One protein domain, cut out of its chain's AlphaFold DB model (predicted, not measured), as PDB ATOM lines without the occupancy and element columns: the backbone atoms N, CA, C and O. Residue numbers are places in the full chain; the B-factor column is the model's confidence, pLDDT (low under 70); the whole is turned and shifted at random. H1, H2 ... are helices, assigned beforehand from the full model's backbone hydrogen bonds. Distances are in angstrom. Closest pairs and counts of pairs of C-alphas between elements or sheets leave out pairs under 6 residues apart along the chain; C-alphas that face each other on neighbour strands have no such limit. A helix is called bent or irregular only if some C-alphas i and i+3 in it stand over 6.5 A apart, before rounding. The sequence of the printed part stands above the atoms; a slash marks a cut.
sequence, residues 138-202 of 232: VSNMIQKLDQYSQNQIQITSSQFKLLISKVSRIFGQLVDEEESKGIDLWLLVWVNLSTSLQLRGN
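This is residues 138 to 202 of the 232 residues of an uncharacterized protein of Oxytricha trifallax (UniProt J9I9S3). The longest helix, H2, and H1 make a loose V that is closest near Met 141 and Val 167, with residues 150 to 156 linking them across its open end. H3 is near H2, and H3 and H4 meet in a right-angled corner, from which H4 runs away from the V; residues 192 to 202 stick out as an arm that adds to the length of the whole. The printed part has 65 residues with four named helices, in the order H1, H2, H3, H4, and no named strand; its class is all helix. It is loose, with a radius of gyration of the C-alphas of 14.3 A, and its C-alphas span 43 by 30 by 19 A along the three main axes.

H2 is the longest helix by residues, residues 157 to 171, 21.5 A from first to last C-alpha; C-alpha 157 is at (127.522, 145.129, 137.797). Before it, H1 holds residues 138 to 149 and is 16.3 A long, with C-alpha 138 at (137.439, 136.400, 120.646). After H2 comes H3, residues 177 to 183, 10.2 A long. H4, residues 185 to 198, is 20.2 A long and ends with C-alpha 198 at (150.941, 139.276, 154.989). No helix is bent or irregular.

H2 and H1 are close but not clearly touching; their closest C-alphas, those of Met 141 and Val 167, are 7.7 A apart. The two run opposite ways at a steep tilt of 44 degrees, and their centres are 11.6 A apart. H2 and H3 are near each other, with 7 pairs of C-alphas within 10 A. H3 and H4 only just touch, with 3 pairs of C-alphas within 8 A, and touch only at the corner by their link; the closest C-alphas, those of Lys 181 and Leu 187, are 6.4 A apart. H4 touches H3 with residues 187 to 188 alone. The lines of H3 and H4 are about perpendicular, at 90 degrees. H2 and H4 are apart, but only just, at 8.0 A for the closest C-alphas; H1 is apart from H3 and from H4. In H1, H2 and H4 every O i to N i+4 pair is within hydrogen-bond range. In H3, 1 of 3 such pairs is within range, beside 3 of 4 O i to N i+3 pairs.

The two C-alphas farthest apart, those of Ser 139 and Asn 202, are 44.9 A apart. Residues 192 to 202, of which 192 to 198 belong to H4, stand free; the other 54 residues span 31 by 25 by 19 A. The printed part has no cut. The links from H2 to H3 and from H3 to H4 are tight, the link from H1 to H2 is short, and no link is long. The mean pLDDT of the printed part is 78.9, and residues 192 to 202 are under 70.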
ATOM      1  N   VAL A 138     136.260 136.119 119.816       82.81
ATOM      2  CA  VAL A 138     137.439 136.400 120.646       82.81
ATOM      3  C   VAL A 138     137.840 137.872 120.521       82.81
ATOM      4  O   VAL A 138     138.121 138.514 121.527       82.81
ATOM      5  N   SER A 139     137.764 138.438 119.312       84.69
ATOM      6  CA  SER A 139     138.053 139.853 119.059       84.69
ATOM      7  C   SER A 139     137.120 140.793 119.831       84.69
ATOM      8  O   SER A 139     137.607 141.696 120.511       84.69
ATOM      9  N   ASN A 140     135.803 140.540 119.815       83.69
ATOM     10  CA  ASN A 140     134.836 141.353 120.557       83.69
ATOM     11  C   ASN A 140     135.073 141.284 122.072       83.69
ATOM     12  O   ASN A 140     134.865 142.271 122.782       83.69
ATOM     13  N   MET A 141     135.482 140.120 122.584       86.25
ATOM     14  CA  MET A 141     135.776 139.970 124.007       86.25
ATOM     15  C   MET A 141     137.079 140.651 124.418       86.25
ATOM     16  O   MET A 141     137.068 141.365 125.417       86.25
ATOM     17  N   ILE A 142     138.165 140.469 123.656       89.44
ATOM     18  CA  ILE A 142     139.454 141.131 123.912       89.44
ATOM     19  C   ILE A 142     139.253 142.646 123.946       89.44
ATOM     20  O   ILE A 142     139.577 143.280 124.945       89.44
ATOM     21  N   GLN A 143     138.592 143.209 122.928       90.38
ATOM     22  CA  GLN A 143     138.336 144.646 122.859       90.38
ATOM     23  C   GLN A 143     137.572 145.167 124.088       90.38
ATOM     24  O   GLN A 143     137.916 146.215 124.632       90.38
ATOM     25  N   LYS A 144     136.546 144.441 124.557       88.88
ATOM     26  CA  LYS A 144     135.785 144.831 125.758       88.88
ATOM     27  C   LYS A 144     136.612 144.740 127.038       88.88
ATOM     28  O   LYS A 144     136.452 145.590 127.913       88.88
ATOM     29  N   LEU A 145     137.458 143.718 127.168       91.31
ATOM     30  CA  LEU A 145     138.354 143.566 128.315       91.31
ATOM     31  C   LEU A 145     139.402 144.683 128.349       91.31
ATOM     32  O   LEU A 145     139.617 145.256 129.412       91.31
ATOM     33  N   ASP A 146     139.974 145.046 127.199       93.69
ATOM     34  CA  ASP A 146     140.937 146.146 127.077       93.69
ATOM     35  C   ASP A 146     140.305 147.501 127.401       93.69
ATOM     36  O   ASP A 146     140.844 148.281 128.185       93.69
ATOM     37  N   GLN A 147     139.118 147.771 126.856       92.56
ATOM     38  CA  GLN A 147     138.376 148.993 127.166       92.56
ATOM     39  C   GLN A 147     138.073 149.105 128.663       92.56
ATOM     40  O   GLN A 147     138.174 150.193 129.232       92.56
ATOM     41  N   TYR A 148     137.710 147.998 129.316       88.69
ATOM     42  CA  TYR A 148     137.436 147.996 130.751       88.69
ATOM     43  C   TYR A 148     138.717 148.117 131.590       88.69
ATOM     44  O   TYR A 148     138.735 148.885 132.547       88.69
ATOM     45  N   SER A 149     139.802 147.425 131.223       90.69
ATOM     46  CA  SER A 149     141.088 147.511 131.936       90.69
ATOM     47  C   SER A 149     141.696 148.916 131.868       90.69
ATOM     48  O   SER A 149     142.350 149.355 132.813       90.69
ATOM     49  N   GLN A 150     141.410 149.648 130.788       93.81
ATOM     50  CA  GLN A 150     141.813 151.039 130.577       93.81
ATOM     51  C   GLN A 150     140.764 152.059 131.061       93.81
ATOM     52  O   GLN A 150     140.928 153.254 130.823       93.81
ATOM     53  N   ASN A 151     139.691 151.620 131.734       90.19
ATOM     54  CA  ASN A 151     138.585 152.462 132.219       90.19
ATOM     55  C   ASN A 151     137.930 153.355 131.137       90.19
ATOM     56  O   ASN A 151     137.417 154.432 131.435       90.19
ATOM     57  N   GLN A 152     137.927 152.919 129.875       93.25
ATOM     58  CA  GLN A 152     137.360 153.663 128.740       93.25
ATOM     59  C   GLN A 152     135.837 153.523 128.623       93.25
ATOM     60  O   GLN A 152     135.198 154.277 127.892       93.25
ATOM     61  N   ILE A 153     135.250 152.549 129.321       91.19
ATOM     62  CA  ILE A 153     133.812 152.274 129.313       91.19
ATOM     63  C   ILE A 153     133.279 152.157 130.738       91.19
ATOM     64  O   ILE A 153     133.979 151.723 131.650       91.19
ATOM     65  N   GLN A 154     132.002 152.487 130.910       92.00
ATOM     66  CA  GLN A 154     131.256 152.212 132.134       92.00
ATOM     67  C   GLN A 154     130.211 151.141 131.854       92.00
ATOM     68  O   GLN A 154     129.495 151.200 130.855       92.00
ATOM     69  N   ILE A 155     130.120 150.159 132.745       90.00
ATOM     70  CA  ILE A 155     129.143 149.078 132.660       90.00
ATOM     71  C   ILE A 155     128.525 148.824 134.031       90.00
ATOM     72  O   ILE A 155     129.128 149.075 135.073       90.00
ATOM     73  N   THR A 156     127.309 148.296 134.031       92.50
ATOM     74  CA  THR A 156     126.616 147.869 135.251       92.50
ATOM     75  C   THR A 156     127.256 146.611 135.845       92.50
ATOM     76  O   THR A 156     127.864 145.807 135.134       92.50
ATOM     77  N   SER A 157     127.039 146.355 137.138       89.94
ATOM     78  CA  SER A 157     127.522 145.129 137.797       89.94
ATOM     79  C   SER A 157     126.986 143.846 137.144       89.94
ATOM     80  O   SER A 157     127.696 142.844 137.065       89.94
ATOM     81  N   SER A 158     125.752 143.866 136.628       91.56
ATOM     82  CA  SER A 158     125.172 142.753 135.864       91.56
ATOM     83  C   SER A 158     125.904 142.505 134.546       91.56
ATOM     84  O   SER A 158     126.189 141.355 134.213       91.56
ATOM     85  N   GLN A 159     126.247 143.572 133.819       89.00
ATOM     86  CA  GLN A 159     127.021 143.481 132.577       89.00
ATOM     87  C   GLN A 159     128.447 142.999 132.851       89.00
ATOM     88  O   GLN A 159     128.948 142.152 132.115       89.00
ATOM     89  N   PHE A 160     129.063 143.458 133.943       90.12
ATOM     90  CA  PHE A 160     130.374 142.987 134.382       90.12
ATOM     91  C   PHE A 160     130.362 141.487 134.711       90.12
ATOM     92  O   PHE A 160     131.153 140.722 134.163       90.12
ATOM     93  N   LYS A 161     129.405 141.028 135.532       89.00
ATOM     94  CA  LYS A 161     129.236 139.599 135.846       89.00
ATOM     95  C   LYS A 161     129.068 138.760 134.580       89.00
ATOM     96  O   LYS A 161     129.636 137.671 134.480       89.00
ATOM     97  N   LEU A 162     128.279 139.254 133.629       88.38
ATOM     98  CA  LEU A 162     128.036 138.580 132.361       88.38
ATOM     99  C   LEU A 162     129.311 138.512 131.510       88.38
ATOM    100  O   LEU A 162     129.602 137.443 130.985       88.38
ATOM    101  N   LEU A 163     130.097 139.590 131.432       88.00
ATOM    102  CA  LEU A 163     131.386 139.613 130.730       88.00
ATOM    103  C   LEU A 163     132.355 138.562 131.290       88.00
ATOM    104  O   LEU A 163     132.837 137.724 130.533       88.00
ATOM    105  N   ILE A 164     132.565 138.535 132.610       88.00
ATOM    106  CA  ILE A 164     133.449 137.544 133.249       88.00
ATOM    107  C   ILE A 164     132.925 136.118 133.032       88.00
ATOM    108  O   ILE A 164     133.681 135.226 132.662       88.00
ATOM    109  N   SER A 165     131.610 135.906 133.156       84.75
ATOM    110  CA  SER A 165     131.001 134.591 132.906       84.75
ATOM    111  C   SER A 165     131.177 134.126 131.454       84.75
ATOM    112  O   SER A 165     131.300 132.926 131.213       84.75
ATOM    113  N   LYS A 166     131.180 135.049 130.482       86.12
ATOM    114  CA  LYS A 166     131.445 134.737 129.069       86.12
ATOM    115  C   LYS A 166     132.888 134.278 128.864       86.12
ATOM    116  O   LYS A 166     133.092 133.251 128.224       86.12
ATOM    117  N   VAL A 167     133.855 134.969 129.472       85.88
ATOM    118  CA  VAL A 167     135.272 134.571 129.452       85.88
ATOM    119  C   VAL A 167     135.446 133.174 130.052       85.88
ATOM    120  O   VAL A 167     135.987 132.290 129.391       85.88
ATOM    121  N   SER A 168     134.891 132.920 131.241       82.56
ATOM    122  CA  SER A 168     134.981 131.601 131.885       82.56
ATOM    123  C   SER A 168     134.340 130.480 131.064       82.56
ATOM    124  O   SER A 168     134.835 129.360 131.071       82.56
ATOM    125  N   ARG A 169     133.244 130.749 130.341       82.06
ATOM    126  CA  ARG A 169     132.600 129.746 129.472       82.06
ATOM    127  C   ARG A 169     133.459 129.362 128.272       82.06
ATOM    128  O   ARG A 169     133.414 128.207 127.870       82.06
ATOM    129  N   ILE A 170     134.211 130.310 127.714       82.56
ATOM    130  CA  ILE A 170     135.088 130.054 126.566       82.56
ATOM    131  C   ILE A 170     136.295 129.220 126.985       82.56
ATOM    132  O   ILE A 170     136.623 128.254 126.307       82.56
ATOM    133  N   PHE A 171     136.905 129.534 128.128       80.06
ATOM    134  CA  PHE A 171     138.107 128.841 128.598       80.06
ATOM    135  C   PHE A 171     137.833 127.623 129.489       80.06
ATOM    136  O   PHE A 171     138.751 126.864 129.766       80.06
ATOM    137  N   GLY A 172     136.588 127.389 129.917       72.75
ATOM    138  CA  GLY A 172     136.267 126.482 131.028       72.75
ATOM    139  C   GLY A 172     136.701 125.016 130.895       72.75
ATOM    140  O   GLY A 172     136.788 124.340 131.913       72.75
ATOM    141  N   GLN A 173     136.967 124.516 129.686       72.81
ATOM    142  CA  GLN A 173     137.587 123.196 129.465       72.81
ATOM    143  C   GLN A 173     138.884 123.265 128.646       72.81
ATOM    144  O   GLN A 173     139.442 122.229 128.300       72.81
ATOM    145  N   LEU A 174     139.330 124.470 128.286       76.88
ATOM    146  CA  LEU A 174     140.483 124.677 127.407       76.88
ATOM    147  C   LEU A 174     141.777 124.942 128.170       76.88
ATOM    148  O   LEU A 174     142.836 124.817 127.570       76.88
ATOM    149  N   VAL A 175     141.680 125.331 129.442       81.81
ATOM    150  CA  VAL A 175     142.834 125.710 130.259       81.81
ATOM    151  C   VAL A 175     143.070 124.699 131.367       81.81
ATOM    152  O   VAL A 175     142.117 124.147 131.929       81.81
ATOM    153  N   ASP A 176     144.336 124.465 131.687       82.75
ATOM    154  CA  ASP A 176     144.710 123.636 132.828       82.75
ATOM    155  C   ASP A 176     144.572 124.389 134.169       82.75
ATOM    156  O   ASP A 176     144.162 125.552 134.237       82.75
ATOM    157  N   GLU A 177     144.869 123.709 135.280       75.12
ATOM    158  CA  GLU A 177     144.760 124.306 136.617       75.12
ATOM    159  C   GLU A 177     145.719 125.485 136.849       75.12
ATOM    160  O   GLU A 177     145.448 126.330 137.709       75.12
ATOM    161  N   GLU A 178     146.849 125.541 136.147       79.44
ATOM    162  CA  GLU A 178     147.835 126.611 136.283       79.44
ATOM    163  C   GLU A 178     147.400 127.842 135.486       79.44
ATOM    164  O   GLU A 178     147.284 128.936 136.048       79.44
ATOM    165  N   GLU A 179     147.025 127.646 134.227       78.94
ATOM    166  CA  GLU A 179     146.440 128.672 133.366       78.94
ATOM    167  C   GLU A 179     145.135 129.231 133.959       78.94
ATOM    168  O   GLU A 179     144.913 130.446 133.956       78.94
ATOM    169  N   SER A 180     144.304 128.374 134.570       78.44
ATOM    170  CA  SER A 180     143.059 128.781 135.234       78.44
ATOM    171  C   SER A 180     143.294 129.795 136.358       78.44
ATOM    172  O   SER A 180     142.453 130.673 136.566       78.44
ATOM    173  N   LYS A 181     144.414 129.706 137.087       76.94
ATOM    174  CA  LYS A 181     144.756 130.674 138.148       76.94
ATOM    175  C   LYS A 181     145.088 132.049 137.574       76.94
ATOM    176  O   LYS A 181     144.838 133.051 138.238       76.94
ATOM    177  N   GLY A 182     145.631 132.092 136.357       76.06
ATOM    178  CA  GLY A 182     145.983 133.321 135.645       76.06
ATOM    179  C   GLY A 182     144.792 134.057 135.028       76.06
ATOM    180  O   GLY A 182     144.927 135.228 134.684       76.06
ATOM    181  N   ILE A 183     143.632 133.404 134.903       80.31
ATOM    182  CA  ILE A 183     142.448 133.981 134.243       80.31
ATOM    183  C   ILE A 183     141.219 134.117 135.156       80.31
ATOM    184  O   ILE A 183     140.279 134.837 134.809       80.31
ATOM    185  N   ASP A 184     141.194 133.464 136.324       80.56
ATOM    186  CA  ASP A 184     140.131 133.659 137.312       80.56
ATOM    187  C   ASP A 184     140.364 134.954 138.099       80.56
ATOM    188  O   ASP A 184     141.181 135.036 139.022       80.56
ATOM    189  N   LEU A 185     139.585 135.977 137.748       80.44
ATOM    190  CA  LEU A 185     139.646 137.288 138.379       80.44
ATOM    191  C   LEU A 185     139.502 137.229 139.909       80.44
ATOM    192  O   LEU A 185     140.171 137.985 140.612       80.44
ATOM    193  N   TRP A 186     138.646 136.356 140.449       79.31
ATOM    194  CA  TRP A 186     138.429 136.286 141.895       79.31
ATOM    195  C   TRP A 186     139.609 135.640 142.615       79.31
ATOM    196  O   TRP A 186     139.961 136.090 143.709       79.31
ATOM    197  N   LEU A 187     140.252 134.647 141.994       77.31
ATOM    198  CA  LEU A 187     141.502 134.085 142.507       77.31
ATOM    199  C   LEU A 187     142.623 135.127 142.479       77.31
ATOM    200  O   LEU A 187     143.294 135.306 143.495       77.31
ATOM    201  N   LEU A 188     142.775 135.879 141.386       77.62
ATOM    202  CA  LEU A 188     143.778 136.947 141.284       77.62
ATOM    203  C   LEU A 188     143.576 138.036 142.346       77.62
ATOM    204  O   LEU A 188     144.530 138.454 143.007       77.62
ATOM    205  N   VAL A 189     142.332 138.476 142.557       76.38
ATOM    206  CA  VAL A 189     141.998 139.453 143.606       76.38
ATOM    207  C   VAL A 189     142.323 138.894 144.993       76.38
ATOM    208  O   VAL A 189     142.885 139.609 145.825       76.38
ATOM    209  N   TRP A 190     142.009 137.623 145.252       71.50
ATOM    210  CA  TRP A 190     142.269 136.991 146.545       71.50
ATOM    211  C   TRP A 190     143.765 136.820 146.834       71.50
ATOM    212  O   TRP A 190     144.207 137.168 147.931       71.50
ATOM    213  N   VAL A 191     144.549 136.362 145.850       70.19
ATOM    214  CA  VAL A 191     146.012 136.239 145.963       70.19
ATOM    215  C   VAL A 191     146.625 137.603 146.270       70.19
ATOM    216  O   VAL A 191     147.321 137.736 147.276       70.19
ATOM    217  N   ASN A 192     146.275 138.645 145.511       67.19
ATOM    218  CA  ASN A 192     146.789 139.998 145.742       67.19
ATOM    219  C   ASN A 192     146.400 140.557 147.121       67.19
ATOM    220  O   ASN A 192     147.232 141.163 147.803       67.19
ATOM    221  N   LEU A 193     145.166 140.306 147.584       61.88
ATOM    222  CA  LEU A 193     144.767 140.669 148.946       61.88
ATOM    223  C   LEU A 193     145.598 139.922 149.996       61.88
ATOM    224  O   LEU A 193     146.037 140.539 150.965       61.88
ATOM    225  N   SER A 194     145.825 138.620 149.817       60.25
ATOM    226  CA  SER A 194     146.561 137.790 150.778       60.25
ATOM    227  C   SER A 194     148.029 138.213 150.919       60.25
ATOM    228  O   SER A 194     148.514 138.346 152.044       60.25
ATOM    229  N   THR A 195     148.684 138.566 149.809       59.19
ATOM    230  CA  THR A 195     150.052 139.102 149.789       59.19
ATOM    231  C   THR A 195     150.127 140.472 150.474       59.19
ATOM    232  O   THR A 195     151.038 140.735 151.257       59.19
ATOM    233  N   SER A 196     149.124 141.337 150.264       56.16
ATOM    234  CA  SER A 196     149.050 142.651 150.927       56.16
ATOM    235  C   SER A 196     148.762 142.563 152.436       56.16
ATOM    236  O   SER A 196     149.200 143.414 153.211       56.16
ATOM    237  N   LEU A 197     148.048 141.517 152.864       48.72
ATOM    238  CA  LEU A 197     147.703 141.248 154.259       48.72
ATOM    239  C   LEU A 197     148.845 140.565 155.025       48.72
ATOM    240  O   LEU A 197     148.992 140.814 156.217       48.72
ATOM    241  N   GLN A 198     149.702 139.774 154.371       49.28
ATOM    242  CA  GLN A 198     150.941 139.276 154.989       49.28
ATOM    243  C   GLN A 198     151.923 140.411 155.339       49.28
ATOM    244  O   GLN A 198     152.670 140.285 156.307       49.28
ATOM    245  N   LEU A 199     151.861 141.549 154.636       45.72
ATOM    246  CA  LEU A 199     152.621 142.769 154.957       45.72
ATOM    247  C   LEU A 199     152.010 143.602 156.105       45.72
ATOM    248  O   LEU A 199     152.670 144.495 156.634       45.72
ATOM    249  N   ARG A 200     150.769 143.323 156.528       41.59
ATOM    250  CA  ARG A 200     150.085 143.996 157.650       41.59
ATOM    251  C   ARG A 200     149.653 142.949 158.676       41.59
ATOM    252  O   ARG A 200     148.532 142.452 158.653       41.59
ATOM    253  N   GLY A 201     150.600 142.590 159.537       38.88
ATOM    254  CA  GLY A 201     150.539 141.441 160.436       38.88
ATOM    255  C   GLY A 201     149.261 141.251 161.272       38.88
ATOM    256  O   GLY A 201     148.580 142.187 161.678       38.88
ATOM    257  N   ASN A 202     149.023 139.976 161.595       47.12
ATOM    258  CA  ASN A 202     148.339 139.487 162.799       47.12
ATOM    259  C   ASN A 202     146.858 139.846 163.042       47.12
ATOM    260  O   ASN A 202     146.468 140.079 164.182       47.12
TER     261      ASN A 202